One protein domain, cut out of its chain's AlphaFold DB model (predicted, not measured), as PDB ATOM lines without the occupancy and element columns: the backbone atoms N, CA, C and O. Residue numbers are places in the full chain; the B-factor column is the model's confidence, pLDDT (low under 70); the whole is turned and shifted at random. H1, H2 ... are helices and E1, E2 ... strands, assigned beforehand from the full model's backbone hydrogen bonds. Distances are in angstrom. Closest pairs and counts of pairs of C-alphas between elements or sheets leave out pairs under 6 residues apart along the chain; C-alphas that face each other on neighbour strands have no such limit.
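This is residues 8 to 88 of the 94 residues of the protein "HNHc domain-containing protein" of Candidatus Woesearchaeota archaeon CG07_land_8_20_14_0_80_44_23 (UniProt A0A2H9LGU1). Two small antiparallel hairpins of two strands each, E1 with E2 and E3 with E4, sit well apart along a long, loose model and are joined by the winding stretch of residues 30 to 46. The short helix H1 leads into the E1 and E2 hairpin at one end, while the long helix H2 starts beside the E3 and E4 hairpin and sticks out with residues 77 to 88 as an arm at the other end. The printed part has 81 residues, with named elements in the order H1, E1, E2, E3, E4, H2, and its class is mixed, helices and strands. It is loose, with a radius of gyration of the C-alphas of 16.1 A, and its outline is a rod spanning 55 by 25 by 24 A, part of that length coming from the free arm of H2.

H1 covers residues 8 to 15 and measures 11.0 A from first to last C-alpha, beginning at C-alpha 8 (217.463, 172.736, 180.608). E1 is residues 18 to 20, 6.4 A long, and E2 is residues 27 to 29, 6.9 A long. E3 is residues 47 to 50, 10.2 A long, with C-alpha 47 at (210.118, 184.000, 186.400). E4 is residues 65 to 68, 10.0 A long. H2 covers residues 70 to 88, 27.4 A long, and ends at C-alpha 88 (216.530, 209.387, 191.892).

A tight link of 2 residues joins H1 to E1. H1 is only just apart from E2, their closest C-alphas being 8.4 A apart. E1 and E2 form a hairpin, antiparallel at 150 degrees, with N 19 and O 28 2.8 A apart, within hydrogen-bond range. E2 and E3 are apart. E3 and E4 form a second hairpin, antiparallel at 145 degrees, with N 49 and O 66 2.8 A apart and N 68 and O 47 2.9 A apart, both within hydrogen-bond range. A tight link of 1 residue joins E4 to H2. The closest C-alphas of E3 and H2 are those of His 47 and Ser 73, 6.6 A apart. H1 and H2 are apart. Every O i to N i+4 pair is within hydrogen-bond range in H1, and 14 of 15 are in H2.

The two C-alphas farthest apart, those of Gly 25 and Asn 88, are 55.9 A from each other. Without residues 77 to 88, which stand free, the body spans 43 by 25 by 24 A. The printed part has no cut. The links E2 to E3, of 17 residues, and E3 to E4, of 14 residues, are long. The mean pLDDT of the printed part is 82.0, and residues 8 to 16 and 87 to 88 are under 70.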
ATOM      1  N   SER A   8     218.596 173.251 181.395       48.97
ATOM      2  CA  SER A   8     217.463 172.736 180.608       48.97
ATOM      3  C   SER A   8     217.020 171.327 181.031       48.97
ATOM      4  O   SER A   8     215.834 171.109 181.241       48.97
ATOM      5  N   ILE A   9     217.970 170.418 181.270       53.41
ATOM      6  CA  ILE A   9     217.690 169.020 181.651       53.41
ATOM      7  C   ILE A   9     217.007 168.919 183.029       53.41
ATOM      8  O   ILE A   9     216.058 168.159 183.196       53.41
ATOM      9  N   ILE A  10     217.446 169.706 184.021       57.31
ATOM     10  CA  ILE A  10     216.816 169.725 185.356       57.31
ATOM     11  C   ILE A  10     215.392 170.298 185.279       57.31
ATOM     12  O   ILE A  10     214.501 169.862 186.007       57.31
ATOM     13  N   LEU A  11     215.166 171.270 184.392       53.38
ATOM     14  CA  LEU A  11     213.870 171.930 184.244       53.38
ATOM     15  C   LEU A  11     212.833 171.009 183.573       53.38
ATOM     16  O   LEU A  11     211.708 170.908 184.059       53.38
ATOM     17  N   GLU A  12     213.214 170.277 182.524       56.00
ATOM     18  CA  GLU A  12     212.343 169.272 181.889       56.00
ATOM     19  C   GLU A  12     212.002 168.111 182.833       56.00
ATOM     20  O   GLU A  12     210.888 167.582 182.798       56.00
ATOM     21  N   PHE A  13     212.938 167.746 183.716       57.09
ATOM     22  CA  PHE A  13     212.710 166.727 184.734       57.09
ATOM     23  C   PHE A  13     211.599 167.148 185.704       57.09
ATOM     24  O   PHE A  13     210.690 166.367 185.971       57.09
ATOM     25  N   LEU A  14     211.615 168.395 186.186       62.56
ATOM     26  CA  LEU A  14     210.621 168.904 187.140       62.56
ATOM     27  C   LEU A  14     209.212 169.039 186.542       62.56
ATOM     28  O   LEU A  14     208.239 168.780 187.250       62.56
ATOM     29  N   GLU A  15     209.077 169.404 185.262       62.06
ATOM     30  CA  GLU A  15     207.764 169.498 184.595       62.06
ATOM     31  C   GLU A  15     207.088 168.130 184.400       62.06
ATOM     32  O   GLU A  15     205.859 168.048 184.390       62.06
ATOM     33  N   ASN A  16     207.876 167.056 184.299       63.69
ATOM     34  CA  ASN A  16     207.380 165.685 184.152       63.69
ATOM     35  C   ASN A  16     207.468 164.866 185.446       63.69
ATOM     36  O   ASN A  16     207.128 163.683 185.454       63.69
ATOM     37  N   SER A  17     207.902 165.482 186.546       71.19
ATOM     38  CA  SER A  17     208.061 164.796 187.822       71.19
ATOM     39  C   SER A  17     206.707 164.512 188.465       71.19
ATOM     40  O   SER A  17     205.868 165.397 188.672       71.19
ATOM     41  N   THR A  18     206.515 163.257 188.844       81.00
ATOM     42  CA  THR A  18     205.489 162.828 189.789       81.00
ATOM     43  C   THR A  18     206.123 162.678 191.163       81.00
ATOM     44  O   THR A  18     207.172 162.059 191.314       81.00
ATOM     45  N   VAL A  19     205.489 163.242 192.186       78.81
ATOM     46  CA  VAL A  19     205.874 163.021 193.581       78.81
ATOM     47  C   VAL A  19     205.001 161.910 194.127       78.81
ATOM     48  O   VAL A  19     203.774 161.991 194.061       78.81
ATOM     49  N   ARG A  20     205.638 160.875 194.671       83.00
ATOM     50  CA  ARG A  20     204.956 159.829 195.424       83.00
ATOM     51  C   ARG A  20     204.899 160.234 196.891       83.00
ATOM     52  O   ARG A  20     205.915 160.583 197.479       83.00
ATOM     53  N   CYS A  21     203.712 160.204 197.483       77.06
ATOM     54  CA  CYS A  21     203.549 160.449 198.910       77.06
ATOM     55  C   CYS A  21     204.096 159.257 199.709       77.06
ATOM     56  O   CYS A  21     203.606 158.143 199.541       77.06
ATOM     57  N   GLU A  22     205.053 159.490 200.608       86.81
ATOM     58  CA  GLU A  22     205.650 158.432 201.443       86.81
ATOM     59  C   GLU A  22     204.642 157.792 202.413       86.81
ATOM     60  O   GLU A  22     204.775 156.623 202.756       86.81
ATOM     61  N   TYR A  23     203.591 158.522 202.801       84.62
ATOM     62  CA  TYR A  23     202.591 158.043 203.761       84.62
ATOM     63  C   TYR A  23     201.449 157.244 203.126       84.62
ATOM     64  O   TYR A  23     200.976 156.278 203.713       84.62
ATOM     65  N   CYS A  24     200.960 157.656 201.950       90.50
ATOM     66  CA  CYS A  24     199.802 157.015 201.310       90.50
ATOM     67  C   CYS A  24     200.104 156.379 199.949       90.50
ATOM     68  O   CYS A  24     199.197 155.860 199.303       90.50
ATOM     69  N   GLY A  25     201.348 156.454 199.474       88.69
ATOM     70  CA  GLY A  25     201.802 155.835 198.231       88.69
ATOM     71  C   GLY A  25     201.253 156.453 196.943       88.69
ATOM     72  O   GLY A  25     201.660 156.011 195.871       88.69
ATOM     73  N   ARG A  26     200.362 157.454 197.023       88.25
ATOM     74  CA  ARG A  26     199.758 158.107 195.852       88.25
ATOM     75  C   ARG A  26     200.775 158.946 195.098       88.25
ATOM     76  O   ARG A  26     201.528 159.709 195.700       88.25
ATOM     77  N   GLU A  27     200.725 158.848 193.779       88.50
ATOM     78  CA  GLU A  27     201.489 159.698 192.877       88.50
ATOM     79  C   GLU A  27     200.698 160.963 192.549       88.50
ATOM     80  O   GLU A  27     199.479 160.952 192.378       88.50
ATOM     81  N   SER A  28     201.389 162.092 192.489       80.50
ATOM     82  CA  SER A  28     200.808 163.372 192.106       80.50
ATOM     83  C   SER A  28     201.771 164.109 191.200       80.50
ATOM     84  O   SER A  28     202.961 164.206 191.489       80.50
ATOM     85  N   LYS A  29     201.260 164.651 190.095       83.62
ATOM     86  CA  LYS A  29     202.059 165.520 189.229       83.62
ATOM     87  C   LYS A  29     202.417 166.798 189.977       83.62
ATOM     88  O   LYS A  29     201.554 167.400 190.621       83.62
ATOM     89  N   ILE A  30     203.671 167.229 189.867       80.25
ATOM     90  CA  ILE A  30     204.076 168.534 190.386       80.25
ATOM     91  C   ILE A  30     203.390 169.608 189.542       80.25
ATOM     92  O   ILE A  30     203.695 169.792 188.367       80.25
ATOM     93  N   ILE A  31     202.448 170.334 190.146       81.06
ATOM     94  CA  ILE A  31     201.829 171.501 189.515       81.06
ATOM     95  C   ILE A  31     202.471 172.752 190.097       81.06
ATOM     96  O   ILE A  31     202.202 173.153 191.232       81.06
ATOM     97  N   LEU A  32     203.290 173.398 189.279       85.00
ATOM     98  CA  LEU A  32     203.874 174.697 189.566       85.00
ATOM     99  C   LEU A  32     202.790 175.778 189.510       85.00
ATOM    100  O   LEU A  32     202.039 175.872 188.541       85.00
ATOM    101  N   LYS A  33     202.695 176.602 190.557       89.62
ATOM    102  CA  LYS A  33     201.695 177.675 190.662       89.62
ATOM    103  C   LYS A  33     202.361 179.014 190.934       89.62
ATOM    104  O   LYS A  33     203.258 179.115 191.767       89.62
ATOM    105  N   CYS A  34     201.871 180.058 190.273       91.81
ATOM    106  CA  CYS A  34     202.299 181.432 190.513       91.81
ATOM    107  C   CYS A  34     202.020 181.815 191.970       91.81
ATOM    108  O   CYS A  34     200.898 181.641 192.453       91.81
ATOM    109  N   ARG A  35     202.997 182.402 192.671       92.44
ATOM    110  CA  ARG A  35     202.799 182.843 194.060       92.44
ATOM    111  C   ARG A  35     201.707 183.911 194.189       92.44
ATOM    112  O   ARG A  35     200.981 183.900 195.178       92.44
ATOM    113  N   SER A  36     201.587 184.799 193.199       92.12
ATOM    114  CA  SER A  36     200.655 185.935 193.218       92.12
ATOM    115  C   SER A  36     199.224 185.536 192.841       92.12
ATOM    116  O   SER A  36     198.315 185.732 193.639       92.12
ATOM    117  N   CYS A  37     199.007 184.951 191.658       92.88
ATOM    118  CA  CYS A  37     197.658 184.653 191.156       92.88
ATOM    119  C   CYS A  37     197.236 183.183 191.286       92.88
ATOM    120  O   CYS A  37     196.135 182.834 190.876       92.88
ATOM    121  N   ARG A  38     198.112 182.305 191.798       92.50
ATOM    122  CA  ARG A  38     197.894 180.850 191.947       92.50
ATOM    123  C   ARG A  38     197.607 180.076 190.655       92.50
ATOM    124  O   ARG A  38     197.461 178.856 190.723       92.50
ATOM    125  N   ALA A  39     197.599 180.741 189.499       90.38
ATOM    126  CA  ALA A  39     197.468 180.094 188.203       90.38
ATOM    127  C   ALA A  39     198.607 179.081 187.990       90.38
ATOM    128  O   ALA A  39     199.738 179.355 188.420       90.38
ATOM    129  N   PRO A  40     198.332 177.936 187.343       89.94
ATOM    130  CA  PRO A  40     199.375 177.003 186.948       89.94
ATOM    131  C   PRO A  40     200.346 177.695 185.988       89.94
ATOM    132  O   PRO A  40     199.933 178.471 185.124       89.94
ATOM    133  N   VAL A  41     201.640 177.444 186.157       89.19
ATOM    134  CA  VAL A  41     202.700 178.047 185.344       89.19
ATOM    135  C   VAL A  41     203.599 176.937 184.839       89.19
ATOM    136  O   VAL A  41     203.956 176.043 185.599       89.19
ATOM    137  N   LYS A  42     203.966 176.995 183.560       85.81
ATOM    138  CA  LYS A  42     205.022 176.135 183.027       85.81
ATOM    139  C   LYS A  42     206.361 176.678 183.497       85.81
ATOM    140  O   LYS A  42     206.559 177.890 183.523       85.81
ATOM    141  N   LEU A  43     207.275 175.799 183.866       82.38
ATOM    142  CA  LEU A  43     208.587 176.174 184.370       82.38
ATOM    143  C   LEU A  43     209.370 176.980 183.325       82.38
ATOM    144  O   LEU A  43     210.027 177.956 183.676       82.38
ATOM    145  N   LYS A  44     209.223 176.641 182.036       83.75
ATOM    146  CA  LYS A  44     209.831 177.395 180.924       83.75
ATOM    147  C   LYS A  44     209.330 178.838 180.775       83.75
ATOM    148  O   LYS A  44     210.047 179.678 180.248       83.75
ATOM    149  N   ASP A  45     208.117 179.112 181.251       86.56
ATOM    150  CA  ASP A  45     207.443 180.408 181.119       86.56
ATOM    151  C   ASP A  45     207.378 181.146 182.469       86.56
ATOM    152  O   ASP A  45     206.684 182.152 182.603       86.56
ATOM    153  N   CYS A  46     208.033 180.633 183.513       88.94
ATOM    154  CA  CYS A  46     208.010 181.244 184.834       88.94
ATOM    155  C   CYS A  46     209.209 182.170 185.053       88.94
ATOM    156  O   CYS A  46     210.273 182.014 184.457       88.94
ATOM    157  N   HIS A  47     209.042 183.124 185.961       90.06
ATOM    158  CA  HIS A  47     210.118 184.000 186.400       90.06
ATOM    159  C   HIS A  47     210.334 183.848 187.903       90.06
ATOM    160  O   HIS A  47     209.379 183.893 188.685       90.06
ATOM    161  N   PHE A  48     211.594 183.704 188.302       89.62
ATOM    162  CA  PHE A  48     212.005 183.650 189.699       89.62
ATOM    163  C   PHE A  48     212.407 185.041 190.182       89.62
ATOM    164  O   PHE A  48     213.171 185.739 189.520       89.62
ATOM    165  N   PHE A  49     211.897 185.436 191.343       88.94
ATOM    166  CA  PHE A  49     212.139 186.741 191.942       88.94
ATOM    167  C   PHE A  49     212.573 186.594 193.388       88.94
ATOM    168  O   PHE A  49     211.927 185.883 194.154       88.94
ATOM    169  N   HIS A  50     213.589 187.355 193.788       89.38
ATOM    170  CA  HIS A  50     213.859 187.580 195.202       89.38
ATOM    171  C   HIS A  50     212.786 188.493 195.800       89.38
ATOM    172  O   HIS A  50     212.554 189.586 195.267       89.38
ATOM    173  N   VAL A  51     212.142 188.058 196.885       88.81
ATOM    174  CA  VAL A  51     211.146 188.846 197.633       88.81
ATOM    175  C   VAL A  51     211.819 190.087 198.205       88.81
ATOM    176  O   VAL A  51     211.394 191.209 197.929       88.81
ATOM    177  N   VAL A  52     212.925 189.882 198.920       87.81
ATOM    178  CA  VAL A  52     213.842 190.940 199.343       87.81
ATOM    179  C   VAL A  52     215.010 190.981 198.356       87.81
ATOM    180  O   VAL A  52     215.703 189.972 198.208       87.81
ATOM    181  N   PRO A  53     215.261 192.104 197.660       87.50
ATOM    182  CA  PRO A  53     216.400 192.223 196.756       87.50
ATOM    183  C   PRO A  53     217.728 191.965 197.472       87.50
ATOM    184  O   PRO A  53     217.934 192.453 198.582       87.50
ATOM    185  N   ILE A  54     218.664 191.295 196.796       87.88
ATOM    186  CA  ILE A  54     220.014 191.040 197.332       87.88
ATOM    187  C   ILE A  54     220.703 192.357 197.723       87.88
ATOM    188  O   ILE A  54     221.226 192.489 198.824       87.88
ATOM    189  N   ALA A  55     220.588 193.387 196.878       86.19
ATOM    190  CA  ALA A  55     221.133 194.723 197.138       86.19
ATOM    191  C   ALA A  55     220.537 195.431 198.373       86.19
ATOM    192  O   ALA A  55     221.030 196.475 198.782       86.19
ATOM    193  N   SER A  56     219.450 194.910 198.947       85.44
ATOM    194  CA  SER A  56     218.807 195.433 200.158       85.44
ATOM    195  C   SER A  56     218.930 194.469 201.344       85.44
ATOM    196  O   SER A  56     218.131 194.550 202.270       85.44
ATOM    197  N   GLY A  57     219.904 193.552 201.310       90.38
ATOM    198  CA  GLY A  57     220.151 192.572 202.376       90.38
ATOM    199  C   GLY A  57     219.370 191.262 202.233       90.38
ATOM    200  O   GLY A  57     219.343 190.460 203.163       90.38
ATOM    201  N   GLY A  58     218.725 191.026 201.088       92.19
ATOM    202  CA  GLY A  58     218.074 189.750 200.793       92.19
ATOM    203  C   GLY A  58     219.077 188.612 200.586       92.19
ATOM    204  O   GLY A  58     220.171 188.820 200.067       92.19
ATOM    205  N   GLN A  59     218.684 187.391 200.954       93.56
ATOM    206  CA  GLN A  59     219.508 186.187 200.788       93.56
ATOM    207  C   GLN A  59     219.215 185.485 199.454       93.56
ATOM    208  O   GLN A  59     218.079 185.504 198.979       93.56
ATOM    209  N   ASP A  60     220.216 184.831 198.861       92.69
ATOM    210  CA  ASP A  60     220.046 184.015 197.650       92.69
ATOM    211  C   ASP A  60     219.742 182.551 198.013       92.69
ATOM    212  O   ASP A  60     220.558 181.651 197.840       92.69
ATOM    213  N   ASN A  61     218.572 182.322 198.614       90.25
ATOM    214  CA  ASN A  61     218.100 180.992 198.993       90.25
ATOM    215  C   ASN A  61     216.624 180.791 198.626       90.25
ATOM    216  O   ASN A  61     215.892 181.746 198.361       90.25
ATOM    217  N   PHE A  62     216.171 179.534 198.632       87.12
ATOM    218  CA  PHE A  62     214.800 179.185 198.242       87.12
ATOM    219  C   PHE A  62     213.726 179.856 199.110       87.12
ATOM    220  O   PHE A  62     212.629 180.103 198.619       87.12
ATOM    221  N   SER A  63     214.039 180.214 200.359       89.12
ATOM    222  CA  SER A  63     213.117 180.928 201.252       89.12
ATOM    223  C   SER A  63     212.827 182.360 200.794       89.12
ATOM    224  O   SER A  63     211.749 182.885 201.068       89.12
ATOM    225  N   ASN A  64     213.765 182.994 200.085       89.69
ATOM    226  CA  ASN A  64     213.619 184.350 199.556       89.69
ATOM    227  C   ASN A  64     213.257 184.373 198.060       89.69
ATOM    228  O   ASN A  64     213.064 185.449 197.502       89.69
ATOM    229  N   ILE A  65     213.149 183.219 197.396       90.12
ATOM    230  CA  ILE A  65     212.817 183.122 195.970       90.12
ATOM    231  C   ILE A  65     211.342 182.748 195.799       90.12
ATOM    232  O   ILE A  65     210.858 181.754 196.332       90.12
ATOM    233  N   ILE A  66     210.621 183.525 194.994       90.56
ATOM    234  CA  ILE A  66     209.252 183.227 194.572       90.56
ATOM    235  C   ILE A  66     209.179 183.040 193.063       90.56
ATOM    236  O   ILE A  66     209.901 183.675 192.302       90.56
ATOM    237  N   MET A  67     208.250 182.195 192.630       91.06
ATOM    238  CA  MET A  67     207.965 181.951 191.222       91.06
ATOM    239  C   MET A  67     206.683 182.679 190.808       91.06
ATOM    240  O   MET A  67     205.645 182.581 191.475       91.06
ATOM    241  N   LEU A  68     206.745 183.400 189.692       92.06
ATOM    242  CA  LEU A  68     205.643 184.177 189.134       92.06
ATOM    243  C   LEU A  68     205.399 183.814 187.669       92.06
ATOM    244  O   LEU A  68     206.312 183.412 186.953       92.06
ATOM    245  N   CYS A  69     204.154 183.974 187.220       93.19
ATOM    246  CA  CYS A  69     203.819 183.897 185.798       93.19
ATOM    247  C   CYS A  69     204.215 185.198 185.065       93.19
ATOM    248  O   CYS A  69     204.324 186.236 185.727       93.19
ATOM    249  N   PRO A  70     204.316 185.193 183.719       91.44
ATOM    250  CA  PRO A  70     204.732 186.361 182.928       91.44
ATOM    251  C   PRO A  70     203.882 187.614 183.174       91.44
ATOM    252  O   PRO A  70     204.364 188.741 183.188       91.44
ATOM    253  N   LYS A  71     202.581 187.418 183.421       92.00
ATOM    254  CA  LYS A  71     201.650 188.521 183.698       92.00
ATOM    255  C   LYS A  71     201.913 189.177 185.055       92.00
ATOM    256  O   LYS A  71     201.729 190.382 185.203       92.00
ATOM    257  N   CYS A  72     202.279 188.387 186.064       91.19
ATOM    258  CA  CYS A  72     202.534 188.888 187.414       91.19
ATOM    259  C   CYS A  72     203.951 189.454 187.547       91.19
ATOM    260  O   CYS A  72     204.116 190.458 188.236       91.19
ATOM    261  N   SER A  73     204.943 188.851 186.885       91.69
ATOM    262  CA  SER A  73     206.319 189.361 186.868       91.69
ATOM    263  C   SER A  73     206.389 190.771 186.289       91.69
ATOM    264  O   SER A  73     206.890 191.668 186.963       91.69
ATOM    265  N   GLY A  74     205.752 191.011 185.136       88.81
ATOM    266  CA  GLY A  74     205.743 192.337 184.508       88.81
ATOM    267  C   GLY A  74     205.168 193.443 185.402       88.81
ATOM    268  O   GLY A  74     205.631 194.579 185.364       88.81
ATOM    269  N   LYS A  75     204.209 193.130 186.287       86.56
ATOM    270  CA  LYS A  75     203.693 194.109 187.261       86.56
ATOM    271  C   LYS A  75     204.727 194.469 188.329       86.56
ATOM    272  O   LYS A  75     204.779 195.622 188.748       86.56
ATOM    273  N   ILE A  76     205.529 193.503 188.780       81.81
ATOM    274  CA  ILE A  76     206.578 193.742 189.780       81.81
ATOM    275  C   ILE A  76     207.710 194.575 189.190       81.81
ATOM    276  O   ILE A  76     208.193 195.485 189.865       81.81
ATOM    277  N   ASP A  77     208.098 194.308 187.946       76.44
ATOM    278  CA  ASP A  77     209.152 195.072 187.277       76.44
ATOM    279  C   ASP A  77     208.760 196.548 187.145       76.44
ATOM    280  O   ASP A  77     209.512 197.426 187.571       76.44
ATOM    281  N   LEU A  78     207.514 196.821 186.742       74.69
ATOM    282  CA  LEU A  78     206.967 198.180 186.692       74.69
ATOM    283  C   LEU A  78     206.960 198.874 188.064       74.69
ATOM    284  O   LEU A  78     207.242 200.069 188.165       74.69
ATOM    285  N   ILE A  79     206.633 198.151 189.142       75.44
ATOM    286  CA  ILE A  79     206.666 198.710 190.503       75.44
ATOM    287  C   ILE A  79     208.109 199.041 190.906       75.44
ATOM    288  O   ILE A  79     208.366 200.122 191.437       75.44
ATOM    289  N   ARG A  80     209.064 198.144 190.637       72.69
ATOM    290  CA  ARG A  80     210.483 198.356 190.960       72.69
ATOM    291  C   ARG A  80     211.076 199.534 190.200       72.69
ATOM    292  O   ARG A  80     211.801 200.326 190.801       72.69
ATOM    293  N   GLU A  81     210.755 199.680 188.920       75.56
ATOM    294  CA  GLU A  81     211.175 200.834 188.123       75.56
ATOM    295  C   GLU A  81     210.624 202.139 188.694       75.56
ATOM    296  O   GLU A  81     211.400 203.053 188.978       75.56
ATOM    297  N   LYS A  82     209.319 202.203 188.996       71.81
ATOM    298  CA  LYS A  82     208.708 203.385 189.628       71.81
ATOM    299  C   LYS A  82     209.372 203.754 190.957       71.81
ATOM    300  O   LYS A  82     209.610 204.937 191.218       71.81
ATOM    301  N   LEU A  83     209.705 202.762 191.786       72.12
ATOM    302  CA  LEU A  83     210.415 202.983 193.049       72.12
ATOM    303  C   LEU A  83     211.831 203.536 192.826       72.12
ATOM    304  O   LEU A  83     212.241 204.452 193.538       72.12
ATOM    305  N   ARG A  84     212.565 203.044 191.818       74.19
ATOM    306  CA  ARG A  84     213.897 203.564 191.456       74.19
ATOM    307  C   ARG A  84     213.829 205.003 190.946       74.19
ATOM    308  O   ARG A  84     214.570 205.852 191.439       74.19
ATOM    309  N   SER A  85     212.906 205.307 190.032       75.56
ATOM    310  CA  SER A  85     212.730 206.662 189.489       75.56
ATOM    311  C   SER A  85     212.338 207.678 190.566       75.56
ATOM    312  O   SER A  85     212.794 208.819 190.539       75.56
ATOM    313  N   SER A  86     211.538 207.262 191.552       71.75
ATOM    314  CA  SER A  86     211.144 208.115 192.685       71.75
ATOM    315  C   SER A  86     212.309 208.404 193.637       71.75
ATOM    316  O   SER A  86     212.388 209.492 194.204       71.75
ATOM    317  N   ARG A  87     213.241 207.454 193.793       64.69
ATOM    318  CA  ARG A  87     214.456 207.629 194.605       64.69
ATOM    319  C   ARG A  87     215.443 208.593 193.947       64.69
ATOM    320  O   ARG A  87     215.948 209.479 194.626       64.69
ATOM    321  N   ASN A  88     215.636 208.488 192.631       61.09
ATOM    322  CA  ASN A  88     216.530 209.387 191.892       61.09
ATOM    323  C   ASN A  88     216.026 210.838 191.869       61.09
ATOM    324  O   ASN A  88     216.830 211.758 191.965       61.09
TER     325      ASN A  88